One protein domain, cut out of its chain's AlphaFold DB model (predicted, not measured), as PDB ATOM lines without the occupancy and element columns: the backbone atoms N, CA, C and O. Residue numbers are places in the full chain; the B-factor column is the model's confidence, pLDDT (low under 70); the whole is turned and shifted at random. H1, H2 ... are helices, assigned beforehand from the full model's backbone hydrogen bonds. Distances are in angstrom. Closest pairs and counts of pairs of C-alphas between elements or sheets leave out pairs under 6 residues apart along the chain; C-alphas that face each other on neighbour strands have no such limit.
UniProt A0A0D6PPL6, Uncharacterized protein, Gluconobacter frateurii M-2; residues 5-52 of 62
ATOM      1  N   ILE A   5      77.457  90.587  73.033       74.94
ATOM      2  CA  ILE A   5      77.082  90.291  71.646       74.94
ATOM      3  C   ILE A   5      77.352  91.497  70.739       74.94
ATOM      4  O   ILE A   5      77.886  91.334  69.641       74.94
ATOM      5  N   ASP A   6      76.993  92.706  71.173       78.94
ATOM      6  CA  ASP A   6      77.195  93.924  70.379       78.94
ATOM      7  C   ASP A   6      78.686  94.226  70.196       78.94
ATOM      8  O   ASP A   6      79.123  94.542  69.088       78.94
ATOM      9  N   VAL A   7      79.480  94.045  71.256       79.12
ATOM     10  CA  VAL A   7      80.941  94.207  71.207       79.12
ATOM     11  C   VAL A   7      81.568  93.173  70.266       79.12
ATOM     12  O   VAL A   7      82.348  93.541  69.387       79.12
ATOM     13  N   ALA A   8      81.177  91.900  70.374       73.75
ATOM     14  CA  ALA A   8      81.660  90.838  69.492       73.75
ATOM     15  C   ALA A   8      81.328  91.119  68.016       73.75
ATOM     16  O   ALA A   8      82.183  90.965  67.142       73.75
ATOM     17  N   LYS A   9      80.105  91.583  67.723       75.06
ATOM     18  CA  LYS A   9      79.694  91.964  66.361       75.06
ATOM     19  C   LYS A   9      80.534  93.110  65.810       75.06
ATOM     20  O   LYS A   9      80.909  93.070  64.640       75.06
ATOM     21  N   GLN A  10      80.841  94.109  66.633       80.75
ATOM     22  CA  GLN A  10      81.660  95.245  66.223       80.75
ATOM     23  C   GLN A  10      83.109  94.821  65.941       80.75
ATOM     24  O   GLN A  10      83.680  95.243  64.938       80.75
ATOM     25  N   LEU A  11      83.667  93.931  66.765       75.12
ATOM     26  CA  LEU A  11      85.014  93.386  66.584       75.12
ATOM     27  C   LEU A  11      85.133  92.470  65.360       75.12
ATOM     28  O   LEU A  11      86.162  92.473  64.692       75.12
ATOM     29  N   LEU A  12      84.092  91.702  65.033       75.00
ATOM     30  CA  LEU A  12      84.104  90.799  63.877       75.00
ATOM     31  C   LEU A  12      83.767  91.509  62.560       75.00
ATOM     32  O   LEU A  12      84.430  91.279  61.549       75.00
ATOM     33  N   PHE A  13      82.741  92.363  62.565       79.31
ATOM     34  CA  PHE A  13      82.099  92.878  61.348       79.31
ATOM     35  C   PHE A  13      82.019  94.410  61.271       79.31
ATOM     36  O   PHE A  13      81.488  94.941  60.295       79.31
ATOM     37  N   GLY A  14      82.506  95.135  62.282       78.00
ATOM     38  CA  GLY A  14      82.527  96.598  62.281       78.00
ATOM     39  C   GLY A  14      83.464  97.188  61.221       78.00
ATOM     40  O   GLY A  14      84.206  96.476  60.545       78.00
ATOM     41  N   ALA A  15      83.443  98.517  61.082       76.69
ATOM     42  CA  ALA A  15      84.298  99.234  60.129       76.69
ATOM     43  C   ALA A  15      85.794  98.922  60.338       76.69
ATOM     44  O   ALA A  15      86.480  98.602  59.372       76.69
ATOM     45  N   GLU A  16      86.223  98.900  61.603       71.88
ATOM     46  CA  GLU A  16      87.561  98.501  62.076       71.88
ATOM     47  C   GLU A  16      87.595  97.035  62.554       71.88
ATOM     48  O   GLU A  16      88.483  96.621  63.295       71.88
ATOM     49  N   GLY A  17      86.574  96.251  62.203       70.75
ATOM     50  CA  GLY A  17      86.475  94.856  62.596       70.75
ATOM     51  C   GLY A  17      87.544  94.016  61.908       70.75
ATOM     52  O   GLY A  17      87.943  94.277  60.774       70.75
ATOM     53  N   LEU A  18      87.960  92.952  62.579       70.38
ATOM     54  CA  LEU A  18      89.037  92.063  62.151       70.38
ATOM     55  C   LEU A  18      88.665  91.279  60.871       70.38
ATOM     56  O   LEU A  18      89.534  90.685  60.236       70.38
ATOM     57  N   ARG A  19      87.378  91.304  60.470       68.25
ATOM     58  CA  ARG A  19      86.817  90.699  59.241       68.25
ATOM     59  C   ARG A  19      87.293  89.268  59.018       68.25
ATOM     60  O   ARG A  19      87.515  88.831  57.889       68.25
ATOM     61  N   VAL A  20      87.464  88.539  60.113       64.94
ATOM     62  CA  VAL A  20      88.057  87.209  60.095       64.94
ATOM     63  C   VAL A  20      87.074  86.267  59.418       64.94
ATOM     64  O   VAL A  20      85.974  86.030  59.913       64.94
ATOM     65  N   THR A  21      87.457  85.736  58.263       64.00
ATOM     66  CA  THR A  21      86.628  84.795  57.498       64.00
ATOM     67  C   THR A  21      86.794  83.352  57.965       64.00
ATOM     68  O   THR A  21      86.019  82.491  57.560       64.00
ATOM     69  N   ASN A  22      87.789  83.078  58.816       61.62
ATOM     70  CA  ASN A  22      88.218  81.726  59.157       61.62
ATOM     71  C   ASN A  22      88.429  81.561  60.673       61.62
ATOM     72  O   ASN A  22      89.528  81.267  61.140       61.62
ATOM     73  N   VAL A  23      87.372  81.793  61.454       64.88
ATOM     74  CA  VAL A  23      87.384  81.570  62.908       64.88
ATOM     75  C   VAL A  23      86.926  80.145  63.199       64.88
ATOM     76  O   VAL A  23      85.790  79.783  62.892       64.88
ATOM     77  N   LYS A  24      87.793  79.338  63.816       65.44
ATOM     78  CA  LYS A  24      87.410  78.050  64.406       65.44
ATOM     79  C   LYS A  24      87.222  78.242  65.904       65.44
ATOM     80  O   LYS A  24      88.177  78.542  66.611       65.44
ATOM     81  N   LEU A  25      85.985  78.093  66.368       66.50
ATOM     82  CA  LEU A  25      85.650  78.123  67.789       66.50
ATOM     83  C   LEU A  25      85.515  76.686  68.290       66.50
ATOM     84  O   LEU A  25      84.771  75.895  67.709       66.50
ATOM     85  N   TYR A  26      86.216  76.370  69.374       68.62
ATOM     86  CA  TYR A  26      86.123  75.089  70.064       68.62
ATOM     87  C   TYR A  26      85.507  75.346  71.442       68.62
ATOM     88  O   TYR A  26      86.239  75.698  72.361       68.62
ATOM     89  N   PRO A  27      84.181  75.202  71.612       60.50
ATOM     90  CA  PRO A  27      83.494  75.541  72.865       60.50
ATOM     91  C   PRO A  27      83.837  74.628  74.065       60.50
ATOM     92  O   PRO A  27      83.174  74.684  75.094       60.50
ATOM     93  N   GLY A  28      84.895  73.818  73.986       63.81
ATOM     94  CA  GLY A  28      85.259  72.857  75.023       63.81
ATOM     95  C   GLY A  28      84.229  71.733  75.168       63.81
ATOM     96  O   GLY A  28      83.425  71.475  74.272       63.81
ATOM     97  N   SER A  29      84.287  71.031  76.297       60.41
ATOM     98  CA  SER A  29      83.498  69.823  76.579       60.41
ATOM     99  C   SER A  29      81.996  70.069  76.771       60.41
ATOM    100  O   SER A  29      81.232  69.106  76.806       60.41
ATOM    101  N   ASP A  30      81.567  71.329  76.887       59.44
ATOM    102  CA  ASP A  30      80.178  71.707  77.147       59.44
ATOM    103  C   ASP A  30      79.528  72.280  75.880       59.44
ATOM    104  O   ASP A  30      79.885  73.352  75.391       59.44
ATOM    105  N   ARG A  31      78.579  71.533  75.306       63.31
ATOM    106  CA  ARG A  31      77.890  71.920  74.059       63.31
ATOM    107  C   ARG A  31      76.718  72.877  74.295       63.31
ATOM    108  O   ARG A  31      76.258  73.488  73.333       63.31
ATOM    109  N   ASP A  32      76.283  73.042  75.544       68.25
ATOM    110  CA  ASP A  32      75.219  73.966  75.950       68.25
ATOM    111  C   ASP A  32      75.804  75.317  76.397       68.25
ATOM    112  O   ASP A  32      75.673  75.748  77.541       68.25
ATOM    113  N   ALA A  33      76.474  76.009  75.474       69.94
ATOM    114  CA  ALA A  33      76.931  77.378  75.699       69.94
ATOM    115  C   ALA A  33      75.850  78.380  75.268       69.94
ATOM    116  O   ALA A  33      75.379  78.368  74.128       69.94
ATOM    117  N   THR A  34      75.474  79.290  76.168       82.00
ATOM    118  CA  THR A  34      74.563  80.397  75.838       82.00
ATOM    119  C   THR A  34      75.224  81.394  74.881       82.00
ATOM    120  O   THR A  34      76.452  81.500  74.802       82.00
ATOM    121  N   SER A  35      74.413  82.174  74.158       78.44
ATOM    122  CA  SER A  35      74.911  83.199  73.233       78.44
ATOM    123  C   SER A  35      75.818  84.223  73.925       78.44
ATOM    124  O   SER A  35      76.844  84.601  73.362       78.44
ATOM    125  N   GLU A  36      75.516  84.614  75.164       79.94
ATOM    126  CA  GLU A  36      76.380  85.469  75.986       79.94
ATOM    127  C   GLU A  36      77.756  84.848  76.257       79.94
ATOM    128  O   GLU A  36      78.770  85.531  76.107       79.94
ATOM    129  N   GLN A  37      77.811  83.564  76.620       77.44
ATOM    130  CA  GLN A  37      79.075  82.873  76.905       77.44
ATOM    131  C   GLN A  37      79.940  82.743  75.647       77.44
ATOM    132  O   GLN A  37      81.136  83.030  75.689       77.44
ATOM    133  N   MET A  38      79.325  82.394  74.514       79.62
ATOM    134  CA  MET A  38      79.995  82.381  73.207       79.62
ATOM    135  C   MET A  38      80.554  83.762  72.847       79.62
ATOM    136  O   MET A  38      81.698  83.886  72.416       79.62
ATOM    137  N   SER A  39      79.769  84.816  73.068       79.88
ATOM    138  CA  SER A  39      80.178  86.193  72.766       79.88
ATOM    139  C   SER A  39      81.368  86.629  73.610       79.88
ATOM    140  O   SER A  39      82.308  87.218  73.085       79.88
ATOM    141  N   ALA A  40      81.362  86.291  74.901       80.81
ATOM    142  CA  ALA A  40      82.479  86.574  75.795       80.81
ATOM    143  C   ALA A  40      83.766  85.859  75.347       80.81
ATOM    144  O   ALA A  40      84.832  86.476  75.338       80.81
ATOM    145  N   GLN A  41      83.674  84.596  74.912       78.94
ATOM    146  CA  GLN A  41      84.828  83.867  74.374       78.94
ATOM    147  C   GLN A  41      85.352  84.484  73.073       78.94
ATOM    148  O   GLN A  41      86.561  84.625  72.915       78.94
ATOM    149  N   ILE A  42      84.466  84.912  72.168       81.62
ATOM    150  CA  ILE A  42      84.853  85.592  70.922       81.62
ATOM    151  C   ILE A  42      85.601  86.894  71.225       81.62
ATOM    152  O   ILE A  42      86.664  87.135  70.656       81.62
ATOM    153  N   VAL A  43      85.074  87.722  72.133       81.94
ATOM    154  CA  VAL A  43      85.727  88.975  72.545       81.94
ATOM    155  C   VAL A  43      87.097  88.688  73.155       81.94
ATOM    156  O   VAL A  43      88.077  89.332  72.784       81.94
ATOM    157  N   SER A  44      87.183  87.697  74.047       81.50
ATOM    158  CA  SER A  44      88.443  87.286  74.673       81.50
ATOM    159  C   SER A  44      89.474  86.836  73.637       81.50
ATOM    160  O   SER A  44      90.611  87.299  73.667       81.50
ATOM    161  N   ALA A  45      89.075  85.980  72.695       77.69
ATOM    162  CA  ALA A  45      89.955  85.468  71.650       77.69
ATOM    163  C   ALA A  45      90.458  86.590  70.729       77.69
ATOM    164  O   ALA A  45      91.653  86.674  70.456       77.69
ATOM    165  N   ILE A  46      89.573  87.491  70.290       78.88
ATOM    166  CA  ILE A  46      89.956  88.624  69.437       78.88
ATOM    167  C   ILE A  46      90.930  89.553  70.165       78.88
ATOM    168  O   ILE A  46      91.925  89.976  69.580       78.88
ATOM    169  N   ASN A  47      90.680  89.844  71.442       80.94
ATOM    170  CA  ASN A  47      91.578  90.683  72.229       80.94
ATOM    171  C   ASN A  47      92.953  90.031  72.430       80.94
ATOM    172  O   ASN A  47      93.949  90.742  72.350       80.94
ATOM    173  N   GLY A  48      93.025  88.708  72.618       76.75
ATOM    174  CA  GLY A  48      94.297  87.970  72.655       76.75
ATOM    175  C   GLY A  48      95.080  88.093  71.343       76.75
ATOM    176  O   GLY A  48      96.257  88.447  71.352       76.75
ATOM    177  N   VAL A  49      94.397  87.940  70.201       75.81
ATOM    178  CA  VAL A  49      94.996  88.141  68.867       75.81
ATOM    179  C   VAL A  49      95.526  89.569  68.699       75.81
ATOM    180  O   VAL A  49      96.638  89.754  68.207       75.81
ATOM    181  N   ILE A  50      94.758  90.584  69.111       75.75
ATOM    182  CA  ILE A  50      95.172  91.997  69.036       75.75
ATOM    183  C   ILE A  50      96.371  92.270  69.953       75.75
ATOM    184  O   ILE A  50      97.273  93.017  69.577       75.75
ATOM    185  N   ALA A  51      96.390  91.670  71.144       80.19
ATOM    186  CA  ALA A  51      97.481  91.798  72.103       80.19
ATOM    187  C   ALA A  51      98.759  91.057  71.668       80.19
ATOM    188  O   ALA A  51      99.811  91.265  72.272       80.19
ATOM    189  N   GLY A  52      98.684  90.221  70.626       71.81
ATOM    190  CA  GLY A  52      99.784  89.356  70.207       71.81
ATOM    191  C   GLY A  52     100.073  88.226  71.197       71.81
ATOM    192  O   GLY A  52     101.174  87.678  71.185       71.81
TER     193      GLY A  52
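AT A GLANCE: This is residues 5 to 52 of the 62 residues of an uncharacterized protein of Gluconobacter frateurii M-2 (UniProt A0A0D6PPL6). A short helix, H1, packs at a steep angle on a longer one, H2, and a long loop with no named element swings out in a wide arc from the end of H1 to the beginning of H2. Residues 28 to 34 of this loop stick out from the rest. The printed part has 48 residues, with two named helices in the order H1, H2 and no named strand. The class is all helix, and the whole is compact, with a radius of gyration of the C-alphas of 11.0 A and spans of 32 by 22 by 18 A.

IN THESE COORDINATES: H1, residues 5 to 13, begins at C-alpha 5 at (77.082, 90.291, 71.646) and measures 11.7 A from first to last C-alpha. Residues 14 to 34 follow. H2, residues 35 to 51, is the longest helix, at 24.2 A; it begins at C-alpha 35 at (74.911, 83.199, 73.233) and ends at C-alpha 51 at (97.481, 91.798, 72.103).

HOW THE PARTS SIT: H1 and H2 touch, with 11 pairs of C-alphas within 8 A. Their closest C-alphas, those of Ile 5 and Ser 39, are 5.3 A apart. The two helices run the same way at a steep tilt of 46 degrees, with their centres 9.5 A apart. In both H1 and H2 every O i to N i+4 pair is within hydrogen-bond range.

THE WHOLE: The two C-alphas farthest apart, those of Ala 15 and Ser 29, are 33.7 A apart. The printed part has no cut. The link from H1 to H2, 21 residues, is long, and its residues 28 to 34 stand free. The mean pLDDT of the printed part is 73.5, and residues 19 to 33 are under 70, where the model's confidence is low.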